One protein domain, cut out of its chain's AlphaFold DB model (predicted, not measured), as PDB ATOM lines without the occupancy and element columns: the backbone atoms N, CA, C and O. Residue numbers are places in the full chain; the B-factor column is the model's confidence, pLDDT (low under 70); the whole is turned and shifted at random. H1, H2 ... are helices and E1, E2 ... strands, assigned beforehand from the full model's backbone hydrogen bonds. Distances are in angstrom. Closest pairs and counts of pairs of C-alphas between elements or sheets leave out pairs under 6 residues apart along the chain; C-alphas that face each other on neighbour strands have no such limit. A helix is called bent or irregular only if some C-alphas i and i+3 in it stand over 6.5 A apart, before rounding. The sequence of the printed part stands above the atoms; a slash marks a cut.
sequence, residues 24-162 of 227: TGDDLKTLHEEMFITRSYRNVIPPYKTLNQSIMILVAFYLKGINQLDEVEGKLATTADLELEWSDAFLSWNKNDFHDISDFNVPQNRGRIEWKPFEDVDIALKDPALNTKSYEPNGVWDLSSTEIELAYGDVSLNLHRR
ATOM      1  N   THR A  24      71.684 117.435 141.867       67.25
ATOM      2  CA  THR A  24      71.254 117.481 140.476       67.25
ATOM      3  C   THR A  24      71.257 118.944 140.071       67.25
ATOM      4  O   THR A  24      70.736 119.797 140.786       67.25
ATOM      5  N   GLY A  25      71.875 119.270 138.933       74.00
ATOM      6  CA  GLY A  25      72.010 120.658 138.476       74.00
ATOM      7  C   GLY A  25      70.676 121.404 138.329       74.00
ATOM      8  O   GLY A  25      70.679 122.627 138.247       74.00
ATOM      9  N   ASP A  26      69.552 120.687 138.308       81.38
ATOM     10  CA  ASP A  26      68.207 121.255 138.282       81.38
ATOM     11  C   ASP A  26      67.761 121.795 139.650       81.38
ATOM     12  O   ASP A  26      67.196 122.884 139.692       81.38
ATOM     13  N   ASP A  27      68.135 121.160 140.765       81.88
ATOM     14  CA  ASP A  27      67.824 121.657 142.118       81.88
ATOM     15  C   ASP A  27      68.538 122.989 142.399       81.88
ATOM     16  O   ASP A  27      67.968 123.919 142.972       81.88
ATOM     17  N   LEU A  28      69.780 123.119 141.916       82.19
ATOM     18  CA  LEU A  28      70.548 124.366 141.986       82.19
ATOM     19  C   LEU A  28      69.910 125.484 141.148       82.19
ATOM     20  O   LEU A  28      69.949 126.649 141.547       82.19
ATOM     21  N   LYS A  29      69.306 125.152 139.996       84.56
ATOM     22  CA  LYS A  29      68.563 126.130 139.184       84.56
ATOM     23  C   LYS A  29      67.289 126.565 139.896       84.56
ATOM     24  O   LYS A  29      67.035 127.762 139.961       84.56
ATOM     25  N   THR A  30      66.532 125.627 140.461       87.25
ATOM     26  CA  THR A  30      65.312 125.938 141.213       87.25
ATOM     27  C   THR A  30      65.620 126.835 142.407       87.25
ATOM     28  O   THR A  30      64.958 127.855 142.583       87.25
ATOM     29  N   LEU A  31      66.676 126.536 143.171       87.00
ATOM     30  CA  LEU A  31      67.126 127.398 144.264       87.00
ATOM     31  C   LEU A  31      67.503 128.800 143.759       87.00
ATOM     32  O   LEU A  31      67.081 129.802 144.334       87.00
ATOM     33  N   HIS A  32      68.259 128.896 142.664       85.56
ATOM     34  CA  HIS A  32      68.617 130.183 142.069       85.56
ATOM     35  C   HIS A  32      67.377 131.001 141.659       85.56
ATOM     36  O   HIS A  32      67.299 132.201 141.927       85.56
ATOM     37  N   GLU A  33      66.407 130.375 140.994       86.94
ATOM     38  CA  GLU A  33      65.169 131.033 140.568       86.94
ATOM     39  C   GLU A  33      64.339 131.501 141.766       86.94
ATOM     40  O   GLU A  33      63.915 132.657 141.802       86.94
ATOM     41  N   GLU A  34      64.198 130.664 142.791       87.19
ATOM     42  CA  GLU A  34      63.497 131.022 144.021       87.19
ATOM     43  C   GLU A  34      64.134 132.229 144.717       87.19
ATOM     44  O   GLU A  34      63.454 133.199 145.064       87.19
ATOM     45  N   MET A  35      65.459 132.214 144.874       84.38
ATOM     46  CA  MET A  35      66.172 133.259 145.605       84.38
ATOM     47  C   MET A  35      66.213 134.590 144.843       84.38
ATOM     48  O   MET A  35      65.968 135.641 145.435       84.38
ATOM     49  N   PHE A  36      66.482 134.579 143.533       82.81
ATOM     50  CA  PHE A  36      66.708 135.817 142.775       82.81
ATOM     51  C   PHE A  36      65.516 136.297 141.947       82.81
ATOM     52  O   PHE A  36      65.449 137.486 141.629       82.81
ATOM     53  N   ILE A  37      64.594 135.411 141.565       81.50
ATOM     54  CA  ILE A  37      63.443 135.748 140.716       81.50
ATOM     55  C   ILE A  37      62.174 135.793 141.564       81.50
ATOM     56  O   ILE A  37      61.573 136.861 141.684       81.50
ATOM     57  N   THR A  38      61.804 134.684 142.208       83.81
ATOM     58  CA  THR A  38      60.555 134.584 142.982       83.81
ATOM     59  C   THR A  38      60.562 135.548 144.165       83.81
ATOM     60  O   THR A  38      59.653 136.365 144.318       83.81
ATOM     61  N   ARG A  39      61.634 135.530 144.966       80.69
ATOM     62  CA  ARG A  39      61.812 136.447 146.105       80.69
ATOM     63  C   ARG A  39      62.249 137.855 145.699       80.69
ATOM     64  O   ARG A  39      62.324 138.729 146.558       80.69
ATOM     65  N   SER A  40      62.511 138.086 144.407       81.19
ATOM     66  CA  SER A  40      62.906 139.390 143.857       81.19
ATOM     67  C   SER A  40      64.041 140.055 144.647       81.19
ATOM     68  O   SER A  40      63.986 141.252 144.940       81.19
ATOM     69  N   TYR A  41      65.059 139.272 145.017       81.00
ATOM     70  CA  TYR A  41      66.201 139.767 145.778       81.00
ATOM     71  C   TYR A  41      66.876 140.941 145.050       81.00
ATOM     72  O   TYR A  41      67.184 140.867 143.856       81.00
ATOM     73  N   ARG A  42      67.095 142.041 145.778       73.06
ATOM     74  CA  ARG A  42      67.754 143.251 145.272       73.06
ATOM     75  C   ARG A  42      69.017 143.515 146.072       73.06
ATOM     76  O   ARG A  42      68.947 143.804 147.258       73.06
ATOM     77  N   ASN A  43      70.137 143.559 145.370       69.81
ATOM     78  CA  ASN A  43      71.459 143.881 145.901       69.81
ATOM     79  C   ASN A  43      71.657 145.354 146.306       69.81
ATOM     80  O   ASN A  43      72.740 145.734 146.728       69.81
ATOM     81  N   VAL A  44      70.646 146.209 146.140       71.38
ATOM     82  CA  VAL A  44      70.711 147.631 146.524       71.38
ATOM     83  C   VAL A  44      70.270 147.832 147.976       71.38
ATOM     84  O   VAL A  44      70.563 148.857 148.583       71.38
ATOM     85  N   ILE A  45      69.546 146.862 148.537       73.62
ATOM     86  CA  ILE A  45      68.987 146.956 149.882       73.62
ATOM     87  C   ILE A  45      69.963 146.280 150.845       73.62
ATOM     88  O   ILE A  45      70.406 145.166 150.560       73.62
ATOM     89  N   PRO A  46      70.313 146.921 151.970       74.44
ATOM     90  CA  PRO A  46      71.171 146.298 152.959       74.44
ATOM     91  C   PRO A  46      70.501 145.058 153.574       74.44
ATOM     92  O   PRO A  46      69.297 145.074 153.849       74.44
ATOM     93  N   PRO A  47      71.259 143.975 153.801       75.38
ATOM     94  CA  PRO A  47      70.712 142.668 154.147       75.38
ATOM     95  C   PRO A  47      70.283 142.487 155.619       75.38
ATOM     96  O   PRO A  47      70.452 141.407 156.188       75.38
ATOM     97  N   TYR A  48      69.699 143.509 156.252       77.75
ATOM     98  CA  TYR A  48      69.143 143.416 157.608       77.75
ATOM     99  C   TYR A  48      67.607 143.372 157.604       77.75
ATOM    100  O   TYR A  48      66.933 144.034 156.817       77.75
ATOM    101  N   LYS A  49      67.030 142.598 158.533       71.75
ATOM    102  CA  LYS A  49      65.566 142.512 158.731       71.75
ATOM    103  C   LYS A  49      65.032 143.597 159.664       71.75
ATOM    104  O   LYS A  49      63.837 143.884 159.651       71.75
ATOM    105  N   THR A  50      65.894 144.195 160.481       74.56
ATOM    106  CA  THR A  50      65.528 145.195 161.485       74.56
ATOM    107  C   THR A  50      66.403 146.428 161.312       74.56
ATOM    108  O   THR A  50      67.620 146.316 161.209       74.56
ATOM    109  N   LEU A  51      65.781 147.605 161.275       65.50
ATOM    110  CA  LEU A  51      66.487 148.887 161.285       65.50
ATOM    111  C   LEU A  51      67.252 149.007 162.614       65.50
ATOM    112  O   LEU A  51      66.655 148.728 163.652       65.50
ATOM    113  N   ASN A  52      68.524 149.430 162.575       68.00
ATOM    114  CA  ASN A  52      69.473 149.535 163.708       68.00
ATOM    115  C   ASN A  52      70.406 148.325 163.943       68.00
ATOM    116  O   ASN A  52      70.948 148.167 165.036       68.00
ATOM    117  N   GLN A  53      70.609 147.474 162.937       70.38
ATOM    118  CA  GLN A  53      71.691 146.487 162.938       70.38
ATOM    119  C   GLN A  53      72.790 146.934 161.975       70.38
ATOM    120  O   GLN A  53      72.512 147.168 160.800       70.38
ATOM    121  N   SER A  54      74.017 147.049 162.483       73.06
ATOM    122  CA  SER A  54      75.204 147.218 161.648       73.06
ATOM    123  C   SER A  54      75.575 145.884 161.007       73.06
ATOM    124  O   SER A  54      75.370 144.816 161.595       73.06
ATOM    125  N   ILE A  55      76.090 145.940 159.784       78.56
ATOM    126  CA  ILE A  55      76.597 144.763 159.086       78.56
ATOM    127  C   ILE A  55      78.058 144.618 159.476       78.56
ATOM    128  O   ILE A  55      78.834 145.553 159.319       78.56
ATOM    129  N   MET A  56      78.423 143.440 159.972       79.12
ATOM    130  CA  MET A  56      79.810 143.106 160.260       79.12
ATOM    131  C   MET A  56      80.398 142.399 159.042       79.12
ATOM    132  O   MET A  56      79.942 141.309 158.686       79.12
ATOM    133  N   ILE A  57      81.392 143.014 158.407       83.44
ATOM    134  CA  ILE A  57      82.192 142.360 157.372       83.44
ATOM    135  C   ILE A  57      83.465 141.841 158.021       83.44
ATOM    136  O   ILE A  57      84.271 142.607 158.553       83.44
ATOM    137  N   LEU A  58      83.643 140.529 157.946       83.25
ATOM    138  CA  LEU A  58      84.887 139.873 158.297       83.25
ATOM    139  C   LEU A  58      85.829 139.958 157.102       83.25
ATOM    140  O   LEU A  58      85.543 139.427 156.028       83.25
ATOM    141  N   VAL A  59      86.949 140.641 157.299       80.75
ATOM    142  CA  VAL A  59      87.997 140.792 156.293       80.75
ATOM    143  C   VAL A  59      89.181 139.931 156.690       80.75
ATOM    144  O   VAL A  59      89.647 139.977 157.832       80.75
ATOM    145  N   ALA A  60      89.686 139.159 155.733       79.44
ATOM    146  CA  ALA A  60      90.977 138.505 155.840       79.44
ATOM    147  C   ALA A  60      91.832 138.859 154.624       79.44
ATOM    148  O   ALA A  60      91.380 138.782 153.482       79.44
ATOM    149  N   PHE A  61      93.075 139.249 154.883       78.75
ATOM    150  CA  PHE A  61      94.054 139.551 153.849       78.75
ATOM    151  C   PHE A  61      95.218 138.573 153.967       78.75
ATOM    152  O   PHE A  61      95.889 138.513 154.998       78.75
ATOM    153  N   TYR A  62      95.463 137.814 152.902       77.88
ATOM    154  CA  TYR A  62      96.549 136.846 152.834       77.88
ATOM    155  C   TYR A  62      97.524 137.244 151.732       77.88
ATOM    156  O   TYR A  62      97.283 137.010 150.547       77.88
ATOM    157  N   LEU A  63      98.663 137.816 152.119       79.00
ATOM    158  CA  LEU A  63      99.746 138.103 151.184       79.00
ATOM    159  C   LEU A  63     100.377 136.783 150.709       79.00
ATOM    160  O   LEU A  63     100.920 136.026 151.513       79.00
ATOM    161  N   LYS A  64     100.326 136.513 149.401       80.38
ATOM    162  CA  LYS A  64     100.949 135.326 148.789       80.38
ATOM    163  C   LYS A  64     102.387 135.588 148.377       80.38
ATOM    164  O   LYS A  64     103.233 134.723 148.559       80.38
ATOM    165  N   GLY A  65     102.671 136.783 147.861       78.81
ATOM    166  CA  GLY A  65     104.007 137.124 147.387       78.81
ATOM    167  C   GLY A  65     104.182 138.595 147.025       78.81
ATOM    168  O   GLY A  65     103.225 139.311 146.718       78.81
ATOM    169  N   ILE A  66     105.442 139.036 147.057       80.62
ATOM    170  CA  ILE A  66     105.869 140.378 146.640       80.62
ATOM    171  C   ILE A  66     106.595 140.252 145.308       80.62
ATOM    172  O   ILE A  66     107.782 139.938 145.274       80.62
ATOM    173  N   ASN A  67     105.884 140.473 144.208       81.38
ATOM    174  CA  ASN A  67     106.393 140.173 142.874       81.38
ATOM    175  C   ASN A  67     107.463 141.180 142.453       81.38
ATOM    176  O   ASN A  67     108.526 140.790 141.975       81.38
ATOM    177  N   GLN A  68     107.180 142.475 142.617       76.44
ATOM    178  CA  GLN A  68     108.097 143.558 142.264       76.44
ATOM    179  C   GLN A  68     107.891 144.745 143.202       76.44
ATOM    180  O   GLN A  68     106.762 145.073 143.558       76.44
ATOM    181  N   LEU A  69     108.986 145.405 143.565       80.44
ATOM    182  CA  LEU A  69     108.971 146.681 144.265       80.44
ATOM    183  C   LEU A  69     109.873 147.640 143.494       80.44
ATOM    184  O   LEU A  69     111.092 147.466 143.466       80.44
ATOM    185  N   ASP A  70     109.255 148.623 142.852       80.25
ATOM    186  CA  ASP A  70     109.938 149.755 142.248       80.25
ATOM    187  C   ASP A  70     109.893 150.928 143.229       80.25
ATOM    188  O   ASP A  70     108.881 151.614 143.384       80.25
ATOM    189  N   GLU A  71     111.007 151.142 143.921       75.75
ATOM    190  CA  GLU A  71     111.158 152.229 144.889       75.75
ATOM    191  C   GLU A  71     111.228 153.607 144.224       75.75
ATOM    192  O   GLU A  71     110.953 154.611 144.877       75.75
ATOM    193  N   VAL A  72     111.605 153.675 142.943       75.44
ATOM    194  CA  VAL A  72     111.744 154.943 142.220       75.44
ATOM    195  C   VAL A  72     110.390 155.412 141.715       75.44
ATOM    196  O   VAL A  72     110.052 156.584 141.854       75.44
ATOM    197  N   GLU A  73     109.597 154.494 141.164       77.38
ATOM    198  CA  GLU A  73     108.228 154.790 140.741       77.38
ATOM    199  C   GLU A  73     107.218 154.746 141.897       77.38
ATOM    200  O   GLU A  73     106.063 155.133 141.711       77.38
ATOM    201  N   GLY A  74     107.623 154.270 143.079       81.94
ATOM    202  CA  GLY A  74     106.733 154.078 144.225       81.94
ATOM    203  C   GLY A  74     105.667 153.010 143.966       81.94
ATOM    204  O   GLY A  74     104.546 153.122 144.458       81.94
ATOM    205  N   LYS A  75     105.989 151.993 143.156       81.44
ATOM    206  CA  LYS A  75     105.051 150.939 142.754       81.44
ATOM    207  C   LYS A  75     105.407 149.618 143.413       81.44
ATOM    208  O   LYS A  75     106.504 149.093 143.249       81.44
ATOM    209  N   LEU A  76     104.429 149.043 144.097       83.12
ATOM    210  CA  LEU A  76     104.502 147.708 144.669       83.12
ATOM    211  C   LEU A  76     103.532 146.798 143.912       83.12
ATOM    212  O   LEU A  76     102.327 147.032 143.905       83.12
ATOM    213  N   ALA A  77     104.060 145.753 143.282       84.44
ATOM    214  CA  ALA A  77     103.278 144.688 142.677       84.44
ATOM    215  C   ALA A  77     103.301 143.469 143.602       84.44
ATOM    216  O   ALA A  77     104.344 142.844 143.805       84.44
ATOM    217  N   THR A  78     102.143 143.122 144.153       84.88
ATOM    218  CA  THR A  78     101.960 141.981 145.058       84.88
ATOM    219  C   THR A  78     100.819 141.100 144.578       84.88
ATOM    220  O   THR A  78      99.930 141.536 143.847       84.88
ATOM    221  N   THR A  79     100.857 139.839 144.989       87.50
ATOM    222  CA  THR A  79      99.732 138.920 144.852       87.50
ATOM    223  C   THR A  79      99.215 138.620 146.249       87.50
ATOM    224  O   THR A  79      99.980 138.202 147.122       87.50
ATOM    225  N   ALA A  80      97.927 138.866 146.466       82.75
ATOM    226  CA  ALA A  80      97.262 138.649 147.738       82.75
ATOM    227  C   ALA A  80      95.826 138.176 147.513       82.75
ATOM    228  O   ALA A  80      95.180 138.596 146.551       82.75
ATOM    229  N   ASP A  81      95.346 137.342 148.430       83.62
ATOM    230  CA  ASP A  81      93.943 136.955 148.503       83.62
ATOM    231  C   ASP A  81      93.241 137.869 149.509       83.62
ATOM    232  O   ASP A  81      93.677 138.001 150.657       83.62
ATOM    233  N   LEU A  82      92.155 138.499 149.065       80.94
ATOM    234  CA  LEU A  82      91.251 139.262 149.915       80.94
ATOM    235  C   LEU A  82      89.961 138.460 150.075       80.94
ATOM    236  O   LEU A  82      89.207 138.292 149.116       80.94
ATOM    237  N   GLU A  83      89.706 137.982 151.286       83.06
ATOM    238  CA  GLU A  83      88.454 137.323 151.635       83.06
ATOM    239  C   GLU A  83      87.557 138.302 152.384       83.06
ATOM    240  O   GLU A  83      87.955 138.897 153.388       83.06
ATOM    241  N   LEU A  84      86.333 138.447 151.884       82.44
ATOM    242  CA  LEU A  84      85.271 139.215 152.514       82.44
ATOM    243  C   LEU A  84      84.145 138.251 152.859       82.44
ATOM    244  O   LEU A  84      83.640 137.546 151.986       82.44
ATOM    245  N   GLU A  85      83.745 138.235 154.121       84.50
ATOM    246  CA  GLU A  85      82.679 137.376 154.614       84.50
ATOM    247  C   GLU A  85      81.650 138.220 155.361       84.50
ATOM    248  O   GLU A  85      81.978 139.001 156.254       84.50
ATOM    249  N   TRP A  86      80.389 138.085 154.965       84.56
ATOM    250  CA  TRP A  86      79.263 138.764 155.593       84.56
ATOM    251  C   TRP A  86      78.046 137.843 155.609       84.56
ATOM    252  O   TRP A  86      77.923 136.924 154.798       84.56
ATOM    253  N   SER A  87      77.128 138.104 156.536       83.62
ATOM    254  CA  SER A  87      75.875 137.360 156.650       83.62
ATOM    255  C   SER A  87      74.732 138.139 156.008       83.62
ATOM    256  O   SER A  87      74.469 139.278 156.393       83.62
ATOM    257  N   ASP A  88      74.000 137.502 155.092       83.62
ATOM    258  CA  ASP A  88      72.808 138.073 154.465       83.62
ATOM    259  C   ASP A  88      71.529 137.380 154.957       83.62
ATOM    260  O   ASP A  88      71.345 136.172 154.797       83.62
ATOM    261  N   ALA A  89      70.621 138.147 155.566       81.38
ATOM    262  CA  ALA A  89      69.396 137.609 156.151       81.38
ATOM    263  C   ALA A  89      68.305 137.244 155.122       81.38
ATOM    264  O   ALA A  89      67.337 136.559 155.480       81.38
ATOM    265  N   PHE A  90      68.411 137.730 153.883       81.62
ATOM    266  CA  PHE A  90      67.491 137.450 152.778       81.62
ATOM    267  C   PHE A  90      67.976 136.289 151.905       81.62
ATOM    268  O   PHE A  90      67.147 135.587 151.321       81.62
ATOM    269  N   LEU A  91      69.286 136.023 151.881       83.56
ATOM    270  CA  LEU A  91      69.884 134.865 151.209       83.56
ATOM    271  C   LEU A  91      69.894 133.592 152.079       83.56
ATOM    272  O   LEU A  91      70.855 132.832 152.083       83.56
ATOM    273  N   SER A  92      68.798 133.329 152.798       85.75
ATOM    274  CA  SER A  92      68.627 132.130 153.630       85.75
ATOM    275  C   SER A  92      67.546 131.192 153.077       85.75
ATOM    276  O   SER A  92      66.430 131.637 152.769       85.75
ATOM    277  N   TRP A  93      67.834 129.891 153.027       87.69
ATOM    278  CA  TRP A  93      66.887 128.834 152.659       87.69
ATOM    279  C   TRP A  93      66.928 127.671 153.658       87.69
ATOM    280  O   TRP A  93      67.834 127.568 154.485       87.69
ATOM    281  N   ASN A  94      65.918 126.803 153.595       88.81
ATOM    282  CA  ASN A  94      65.882 125.567 154.365       88.81
ATOM    283  C   ASN A  94      66.501 124.434 153.538       88.81
ATOM    284  O   ASN A  94      66.120 124.231 152.388       88.81
ATOM    285  N   LYS A  95      67.437 123.687 154.129       86.50
ATOM    286  CA  LYS A  95      68.139 122.574 153.469       86.50
ATOM    287  C   LYS A  95      67.181 121.478 152.995       86.50
ATOM    288  O   LYS A  95      67.337 120.969 151.888       86.50
ATOM    289  N   ASN A  96      66.137 121.206 153.778       86.06
ATOM    290  CA  ASN A  96      65.168 120.149 153.484       86.06
ATOM    291  C   ASN A  96      64.352 120.417 152.209       86.06
ATOM    292  O   ASN A  96      63.888 119.473 151.576       86.06
ATOM    293  N   ASP A  97      64.180 121.688 151.833       84.75
ATOM    294  CA  ASP A  97      63.350 122.077 150.687       84.75
ATOM    295  C   ASP A  97      64.093 121.901 149.351       84.75
ATOM    296  O   ASP A  97      63.467 121.841 148.297       84.75
ATOM    297  N   PHE A  98      65.426 121.797 149.392       82.69
ATOM    298  CA  PHE A  98      66.295 121.763 148.214       82.69
ATOM    299  C   PHE A  98      67.350 120.655 148.327       82.69
ATOM    300  O   PHE A  98      68.537 120.909 148.143       82.69
ATOM    301  N   HIS A  99      66.929 119.435 148.678       81.88
ATOM    302  CA  HIS A  99      67.787 118.238 148.717       81.88
ATOM    303  C   HIS A  99      69.131 118.433 149.458       81.88
ATOM    304  O   HIS A  99      70.189 118.039 148.969       81.88
ATOM    305  N   ASP A 100      69.098 119.055 150.638       84.94
ATOM    306  CA  ASP A 100      70.256 119.270 151.518       84.94
ATOM    307  C   ASP A 100      71.407 120.103 150.925       84.94
ATOM    308  O   ASP A 100      72.566 119.977 151.329       84.94
ATOM    309  N   ILE A 101      71.104 121.032 150.013       82.00
ATOM    310  CA  ILE A 101      72.096 121.996 149.522       82.00
ATOM    311  C   ILE A 101      72.556 122.913 150.671       82.00
ATOM    312  O   ILE A 101      71.791 123.740 151.177       82.00
ATOM    313  N   SER A 102      73.823 122.769 151.072       83.06
ATOM    314  CA  SER A 102      74.498 123.624 152.058       83.06
ATOM    315  C   SER A 102      75.167 124.840 151.437       83.06
ATOM    316  O   SER A 102      75.130 125.914 152.027       83.06
ATOM    317  N   ASP A 103      75.750 124.662 150.257       83.31
ATOM    318  CA  ASP A 103      76.625 125.641 149.636       83.31
ATOM    319  C   ASP A 103      76.173 125.892 148.205       83.31
ATOM    320  O   ASP A 103      75.896 124.967 147.438       83.31
ATOM    321  N   PHE A 104      76.100 127.168 147.850       83.62
ATOM    322  CA  PHE A 104      75.639 127.602 146.547       83.62
ATOM    323  C   PHE A 104      76.568 128.694 146.026       83.62
ATOM    324  O   PHE A 104      76.563 129.824 146.510       83.62
ATOM    325  N   ASN A 105      77.404 128.336 145.051       82.81
ATOM    326  CA  ASN A 105      78.324 129.282 144.433       82.81
ATOM    327  C   ASN A 105      77.620 130.020 143.295       82.81
ATOM    328  O   ASN A 105      77.087 129.391 142.376       82.81
ATOM    329  N   VAL A 106      77.662 131.350 143.333       79.31
ATOM    330  CA  VAL A 106      77.040 132.184 142.309       79.31
ATOM    331  C   VAL A 106      78.108 132.959 141.553       79.31
ATOM    332  O   VAL A 106      78.919 133.646 142.176       79.31
ATOM    333  N   PRO A 107      78.131 132.892 140.209       75.88
ATOM    334  CA  PRO A 107      79.111 133.635 139.437       75.88
ATOM    335  C   PRO A 107      78.917 135.138 139.651       75.88
ATOM    336  O   PRO A 107      77.867 135.694 139.328       75.88
ATOM    337  N   GLN A 108      79.967 135.805 140.132       65.31
ATOM    338  CA  GLN A 108      79.966 137.250 140.395       65.31
ATOM    339  C   GLN A 108      79.745 138.087 139.116       65.31
ATOM    340  O   GLN A 108      79.181 139.175 139.161       65.31
ATOM    341  N   ASN A 109      80.089 137.543 137.943       56.78
ATOM    342  CA  ASN A 109      80.221 138.258 136.666       56.78
ATOM    343  C   ASN A 109      78.902 138.732 136.000       56.78
ATOM    344  O   ASN A 109      78.866 138.984 134.796       56.78
ATOM    345  N   ARG A 110      77.781 138.801 136.731       52.97
ATOM    346  CA  ARG A 110      76.468 139.209 136.186       52.97
ATOM    347  C   ARG A 110      75.784 140.359 136.930       52.97
ATOM    348  O   ARG A 110      74.587 140.559 136.734       52.97
ATOM    349  N   GLY A 111      76.510 141.127 137.746       50.72
ATOM    350  CA  GLY A 111      76.085 142.451 138.239       50.72
ATOM    351  C   GLY A 111      74.786 142.506 139.063       50.72
ATOM    352  O   GLY A 111      74.308 143.593 139.372       50.72
ATOM    353  N   ARG A 112      74.188 141.357 139.408       53.75
ATOM    354  CA  ARG A 112      72.887 141.260 140.093       53.75
ATOM    355  C   ARG A 112      73.012 140.952 141.592       53.75
ATOM    356  O   ARG A 112      72.024 141.058 142.307       53.75
ATOM    357  N   ILE A 113      74.201 140.576 142.066       54.47
ATOM    358  CA  ILE A 113      74.400 140.005 143.416       54.47
ATOM    359  C   ILE A 113      75.452 140.781 144.221       54.47
ATOM    360  O   ILE A 113      75.624 140.554 145.411       54.47
ATOM    361  N   GLU A 114      76.117 141.760 143.609       58.31
ATOM    362  CA  GLU A 114      77.024 142.646 144.335       58.31
ATOM    363  C   GLU A 114      76.202 143.619 145.178       58.31
ATOM    364  O   GLU A 114      75.791 144.674 144.688       58.31
ATOM    365  N   TRP A 115      75.913 143.253 146.425       62.22
ATOM    366  CA  TRP A 115      75.659 144.266 147.437       62.22
ATOM    367  C   TRP A 115      77.003 144.901 147.774       62.22
ATOM    368  O   TRP A 115      77.946 144.209 148.156       62.22
ATOM    369  N   LYS A 116      77.107 146.213 147.558       64.38
ATOM    370  CA  LYS A 116      78.286 146.984 147.945       64.38
ATOM    371  C   LYS A 116      77.983 147.653 149.280       64.38
ATOM    372  O   LYS A 116      76.984 148.372 149.348       64.38
ATOM    373  N   PRO A 117      78.799 147.422 150.319       60.31
ATOM    374  CA  PRO A 117      78.633 148.111 151.586       60.31
ATOM    375  C   PRO A 117      78.746 149.621 151.360       60.31
ATOM    376  O   PRO A 117      79.788 150.113 150.933       60.31
ATOM    377  N   PHE A 118      77.647 150.342 151.583       61.00
ATOM    378  CA  PHE A 118      77.640 151.802 151.600       61.00
ATOM    379  C   PHE A 118      77.993 152.275 153.008       61.00
ATOM    380  O   PHE A 118      77.359 151.811 153.948       61.00
ATOM    381  N   GLU A 119      78.982 153.170 153.085       57.62
ATOM    382  CA  GLU A 119      79.385 154.147 154.124       57.62
ATOM    383  C   GLU A 119      79.345 153.800 155.634       57.62
ATOM    384  O   GLU A 119      80.228 154.267 156.342       57.62
ATOM    385  N   ASP A 120      78.456 152.934 156.127       62.59
ATOM    386  CA  ASP A 120      78.288 152.586 157.548       62.59
ATOM    387  C   ASP A 120      78.304 151.060 157.754       62.59
ATOM    388  O   ASP A 120      77.268 150.411 157.933       62.59
ATOM    389  N   VAL A 121      79.491 150.459 157.686       71.69
ATOM    390  CA  VAL A 121      79.678 149.017 157.883       71.69
ATOM    391  C   VAL A 121      80.820 148.779 158.853       71.69
ATOM    392  O   VAL A 121      81.910 149.325 158.683       71.69
ATOM    393  N   ASP A 122      80.571 147.942 159.857       74.56
ATOM    394  CA  ASP A 122      81.591 147.564 160.824       74.56
ATOM    395  C   ASP A 122      82.519 146.526 160.195       74.56
ATOM    396  O   ASP A 122      82.107 145.431 159.805       74.56
ATOM    397  N   ILE A 123      83.797 146.873 160.091       75.19
ATOM    398  CA  ILE A 123      84.826 145.984 159.563       75.19
ATOM    399  C   ILE A 123      85.553 145.347 160.737       75.19
ATOM    400  O   ILE A 123      86.034 146.033 161.639       75.19
ATOM    401  N   ALA A 124      85.666 144.027 160.709       78.88
ATOM    402  CA  ALA A 124      86.410 143.275 161.698       78.88
ATOM    403  C   ALA A 124      87.360 142.289 161.023       78.88
ATOM    404  O   ALA A 124      87.089 141.774 159.939       78.88
ATOM    405  N   LEU A 125      88.486 142.008 161.675       75.94
ATOM    406  CA  LEU A 125      89.421 140.989 161.205       75.94
ATOM    407  C   LEU A 125      88.853 139.603 161.502       75.94
ATOM    408  O   LEU A 125      88.470 139.320 162.638       75.94
ATOM    409  N   LYS A 126      88.818 138.740 160.480       73.88
ATOM    410  CA  LYS A 126      88.365 137.346 160.606       73.88
ATOM    411  C   LYS A 126      89.218 136.561 161.602       73.88
ATOM    412  O   LYS A 126      88.679 135.835 162.430       73.88
ATOM    413  N   ASP A 127      90.530 136.773 161.553       69.00
ATOM    414  CA  ASP A 127      91.497 136.171 162.461       69.00
ATOM    415  C   ASP A 127      92.394 137.262 163.078       69.00
ATOM    416  O   ASP A 127      92.984 138.053 162.341       69.00
ATOM    417  N   PRO A 128      92.565 137.303 164.416       62.22
ATOM    418  CA  PRO A 128      93.511 138.214 165.067       62.22
ATOM    419  C   PRO A 128      94.972 137.751 164.922       62.22
ATOM    420  O   PRO A 128      95.895 138.507 165.216       62.22
ATOM    421  N   ALA A 129      95.192 136.500 164.505       54.25
ATOM    422  CA  ALA A 129      96.510 135.930 164.277       54.25
ATOM    423  C   ALA A 129      96.811 135.912 162.776       54.25
ATOM    424  O   ALA A 129      96.160 135.212 162.003       54.25
ATOM    425  N   LEU A 130      97.821 136.681 162.379       56.97
ATOM    426  CA  LEU A 130      98.242 136.833 160.996       56.97
ATOM    427  C   LEU A 130      98.651 135.480 160.383       56.97
ATOM    428  O   LEU A 130      99.681 134.900 160.729       56.97
ATOM    429  N   ASN A 131      97.834 134.954 159.471       56.12
ATOM    430  CA  ASN A 131      98.076 133.661 158.841       56.12
ATOM    431  C   ASN A 131      99.037 133.807 157.650       56.12
ATOM    432  O   ASN A 131      98.628 133.932 156.498       56.12
ATOM    433  N   THR A 132     100.338 133.746 157.921       57.62
ATOM    434  CA  THR A 132     101.402 133.768 156.902       57.62
ATOM    435  C   THR A 132     101.640 132.411 156.227       57.62
ATOM    436  O   THR A 132     102.580 132.267 155.451       57.62
ATOM    437  N   LYS A 133     100.793 131.395 156.461       61.41
ATOM    438  CA  LYS A 133     101.010 130.018 155.962       61.41
ATOM    439  C   LYS A 133     101.031 129.888 154.439       61.41
ATOM    440  O   LYS A 133     101.516 128.882 153.937       61.41
ATOM    441  N   SER A 134     100.475 130.864 153.722       60.62
ATOM    442  CA  SER A 134     100.453 130.877 152.255       60.62
ATOM    443  C   SER A 134     101.501 131.797 151.626       60.62
ATOM    444  O   SER A 134     101.472 131.975 150.411       60.62
ATOM    445  N   TYR A 135     102.366 132.426 152.425       68.06
ATOM    446  CA  TYR A 135     103.391 133.313 151.891       68.06
ATOM    447  C   TYR A 135     104.525 132.484 151.292       68.06
ATOM    448  O   TYR A 135     105.180 131.712 151.995       68.06
ATOM    449  N   GLU A 136     104.764 132.661 149.998       69.50
ATOM    450  CA  GLU A 136     105.953 132.134 149.345       69.50
ATOM    451  C   GLU A 136     107.084 133.163 149.496       69.50
ATOM    452  O   GLU A 136     106.989 134.276 148.966       69.50
ATOM    453  N   PRO A 137     108.148 132.843 150.257       65.81
ATOM    454  CA  PRO A 137     109.232 133.781 150.485       65.81
ATOM    455  C   PRO A 137     110.019 134.012 149.197       65.81
ATOM    456  O   PRO A 137     110.496 133.071 148.561       65.81
ATOM    457  N   ASN A 138     110.221 135.282 148.852       67.19
ATOM    458  CA  ASN A 138     111.069 135.663 147.729       67.19
ATOM    459  C   ASN A 138     112.526 135.841 148.173       67.19
ATOM    460  O   ASN A 138     112.812 136.327 149.262       67.19
ATOM    461  N   GLY A 139     113.477 135.510 147.291       60.31
ATOM    462  CA  GLY A 139     114.922 135.556 147.582       60.31
ATOM    463  C   GLY A 139     115.534 136.958 147.760       60.31
ATOM    464  O   GLY A 139     116.753 137.072 147.842       60.31
ATOM    465  N   VAL A 140     114.719 138.017 147.787       61.84
ATOM    466  CA  VAL A 140     115.160 139.429 147.789       61.84
ATOM    467  C   VAL A 140     114.583 140.223 148.970       61.84
ATOM    468  O   VAL A 140     115.255 141.101 149.515       61.84
ATOM    469  N   TRP A 141     113.366 139.897 149.410       64.19
ATOM    470  CA  TRP A 141     112.633 140.643 150.434       64.19
ATOM    471  C   TRP A 141     112.196 139.708 151.551       64.19
ATOM    472  O   TRP A 141     111.662 138.636 151.286       64.19
ATOM    473  N   ASP A 142     112.425 140.127 152.790       63.25
ATOM    474  CA  ASP A 142     111.869 139.490 153.972       63.25
ATOM    475  C   ASP A 142     110.630 140.258 154.418       63.25
ATOM    476  O   ASP A 142     110.661 141.483 154.580       63.25
ATOM    477  N   LEU A 143     109.531 139.545 154.614       63.53
ATOM    478  CA  LEU A 143     108.324 140.123 155.180       63.53
ATOM    479  C   LEU A 143     108.510 140.200 156.699       63.53
ATOM    480  O   LEU A 143     108.562 139.162 157.356       63.53
ATOM    481  N   SER A 144     108.642 141.406 157.259       61.03
ATOM    482  CA  SER A 144     108.847 141.564 158.703       61.03
ATOM    483  C   SER A 144     107.529 141.548 159.478       61.03
ATOM    484  O   SER A 144     107.471 140.939 160.543       61.03
ATOM    485  N   SER A 145     106.468 142.171 158.948       56.44
ATOM    486  CA  SER A 145     105.102 142.096 159.489       56.44
ATOM    487  C   SER A 145     104.088 142.669 158.492       56.44
ATOM    488  O   SER A 145     104.414 143.573 157.723       56.44
ATOM    489  N   THR A 146     102.846 142.190 158.519       63.34
ATOM    490  CA  THR A 146     101.713 142.878 157.882       63.34
ATOM    491  C   THR A 146     100.717 143.237 158.968       63.34
ATOM    492  O   THR A 146     100.243 142.348 159.670       63.34
ATOM    493  N   GLU A 147     100.409 144.517 159.120       62.94
ATOM    494  CA  GLU A 147      99.455 145.022 160.104       62.94
ATOM    495  C   GLU A 147      98.272 145.634 159.360       62.94
ATOM    496  O   GLU A 147      98.431 146.491 158.496       62.94
ATOM    497  N   ILE A 148      97.068 145.158 159.666       63.16
ATOM    498  CA  ILE A 148      95.838 145.743 159.133       63.16
ATOM    499  C   ILE A 148      95.290 146.636 160.232       63.16
ATOM    500  O   ILE A 148      94.888 146.143 161.288       63.16
ATOM    501  N   GLU A 149      95.299 147.944 159.995       62.75
ATOM    502  CA  GLU A 149      94.705 148.899 160.914       62.75
ATOM    503  C   GLU A 149      93.261 149.140 160.468       62.75
ATOM    504  O   GLU A 149      92.982 149.700 159.413       62.75
ATOM    505  N   LEU A 150      92.301 148.700 161.285       60.03
ATOM    506  CA  LEU A 150      90.869 148.796 160.972       60.03
ATOM    507  C   LEU A 150      90.325 150.242 160.973       60.03
ATOM    508  O   LEU A 150      89.121 150.451 160.839       60.03
ATOM    509  N   ALA A 151      91.189 151.253 161.092       52.69
ATOM    510  CA  ALA A 151      90.821 152.638 160.859       52.69
ATOM    511  C   ALA A 151      90.643 152.858 159.347       52.69
ATOM    512  O   ALA A 151      91.608 152.979 158.602       52.69
ATOM    513  N   TYR A 152      89.389 152.898 158.884       60.00
ATOM    514  CA  TYR A 152      89.025 153.218 157.494       60.00
ATOM    515  C   TYR A 152      89.489 152.217 156.411       60.00
ATOM    516  O   TYR A 152      89.347 152.496 155.221       60.00
ATOM    517  N   GLY A 153      89.984 151.039 156.808       63.62
ATOM    518  CA  GLY A 153      90.446 150.000 155.883       63.62
ATOM    519  C   GLY A 153      91.896 150.166 155.424       63.62
ATOM    520  O   GLY A 153      92.216 149.766 154.305       63.62
ATOM    521  N   ASP A 154      92.761 150.755 156.255       69.56
ATOM    522  CA  ASP A 154      94.178 150.902 155.931       69.56
ATOM    523  C   ASP A 154      94.963 149.597 156.175       69.56
ATOM    524  O   ASP A 154      94.806 148.902 157.184       69.56
ATOM    525  N   VAL A 155      95.822 149.243 155.222       72.69
ATOM    526  CA  VAL A 155      96.635 148.020 155.255       72.69
ATOM    527  C   VAL A 155      98.102 148.424 155.218       72.69
ATOM    528  O   VAL A 155      98.630 148.819 154.180       72.69
ATOM    529  N   SER A 156      98.783 148.279 156.352       74.88
ATOM    530  CA  SER A 156     100.194 148.620 156.514       74.88
ATOM    531  C   SER A 156     101.086 147.388 156.344       74.88
ATOM    532  O   SER A 156     101.011 146.409 157.087       74.88
ATOM    533  N   LEU A 157     101.979 147.425 155.353       73.81
ATOM    534  CA  LEU A 157     102.940 146.352 155.080       73.81
ATOM    535  C   LEU A 157     104.346 146.800 155.494       73.81
ATOM    536  O   LEU A 157     104.878 147.756 154.934       73.81
ATOM    537  N   ASN A 158     104.977 146.087 156.429       75.06
ATOM    538  CA  ASN A 158     106.367 146.316 156.813       75.06
ATOM    539  C   ASN A 158     107.279 145.310 156.093       75.06
ATOM    540  O   ASN A 158     107.168 144.093 156.266       75.06
ATOM    541  N   LEU A 159     108.186 145.832 155.264       73.75
ATOM    542  CA  LEU A 159     109.105 145.051 154.434       73.75
ATOM    543  C   LEU A 159     110.556 145.293 154.861       73.75
ATOM    544  O   LEU A 159     110.956 146.431 155.107       73.75
ATOM    545  N   HIS A 160     111.369 144.236 154.903       74.88
ATOM    546  CA  HIS A 160     112.807 144.320 155.159       74.88
ATOM    547  C   HIS A 160     113.607 143.747 153.980       74.88
ATOM    548  O   HIS A 160     113.270 142.703 153.427       74.88
ATOM    549  N   ARG A 161     114.684 144.419 153.557       72.12
ATOM    550  CA  ARG A 161     115.506 143.970 152.417       72.12
ATOM    551  C   ARG A 161     116.532 142.928 152.868       72.12
ATOM    552  O   ARG A 161     117.234 143.166 153.845       72.12
ATOM    553  N   ARG A 162     116.703 141.829 152.119       72.94
ATOM    554  CA  ARG A 162     117.793 140.858 152.342       72.94
ATOM    555  C   ARG A 162     119.019 141.231 151.489       72.94
ATOM    556  O   ARG A 162     118.963 141.103 150.266       72.94
TER     557      ARG A 162
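AT A GLANCE: This is residues 24 to 162 of the 227 residues of the protein "Neuronal acetylcholine receptor subunit beta-4" of Mizuhopecten yessoensis (UniProt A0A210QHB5). A long, bent two-stranded hairpin, E1 and E2, forms with the short E3 one sheet of a loose sandwich, and the hairpin E4 and E5 is the other sheet, only partly face to face with it. The two helices, H1 and H2, make a small separate corner far from the sheets, joined to them by the long links H1 to E1 and H2 to E3 and the short link E2 to H2, while residues 70 to 75 at the turn of the first hairpin stick out. The printed part has 139 residues, with two named helices and five named strands in the order H1 E1 E2 H2 E3 E4 E5; the first sheet runs E2 E1 E3 and is mixed, and E4 and E5 are antiparallel. The class is mixed, helices and strands, though under half of the residues are in named elements. The whole is loose, with a radius of gyration of the C-alphas of 19.8 A and spans of 57 by 39 by 29 A.

HOW THE PARTS SIT: H1, residues 25 to 38, only just touches H2, residues 95 to 98, with 3 pairs of C-alphas within 8 A, the closest being those of Asp 27 and Phe 98 at 6.3 A; H1 does so with residues 27 to 31 alone. Neither helix is on the sheet formed by E1, residues 56 to 70, E2, residues 75 to 85, and E3, residues 122 to 125. In H1, 9 of 10 O i to N i+4 pairs are within hydrogen-bond range, and H2 is too short for such a pair. E1 and E2 form a hairpin, antiparallel at 161 degrees, with N 62 and O 81 2.9 A apart and N 77 and O 68 2.8 A apart. E1 bends by 80 degrees at residue 67 and E2 by 63 degrees at residue 79. E3 is parallel to E1 at 58 degrees, with N 57 and O 122 2.9 A apart. The sheet is strongly twisted. E4, residues 141 to 149, and E5, residues 154 to 161, form a second hairpin at 163 degrees, with N 147 and O 156 2.8 A apart. In the sandwich, two sheets face to face, the facing parts are 9.4 A centre to centre and the best planes 34 degrees apart. The closest C-alphas of E1 and E4, those of Ile 66 and Trp 141, are 7.8 A apart.

IN THESE COORDINATES: H1 begins at C-alpha 25, (72.010, 120.658, 138.476), and is 18.6 A long. E1 is 35.7 A, E2 28.7 A, E4 22.3 A and E5 22.7 A long. E5 ends at C-alpha 161, (115.506, 143.970, 152.417).

THE WHOLE: The C-alphas of Val 72 and Asn 96 are the two farthest apart, at 59.2 A. The printed part has no cut. The links H1 to E1, H2 to E3 and E3 to E4 are long. Mean pLDDT of the printed part is 74.1, and 45 residues are under 70, among them 108 to 120 and 127 to 154.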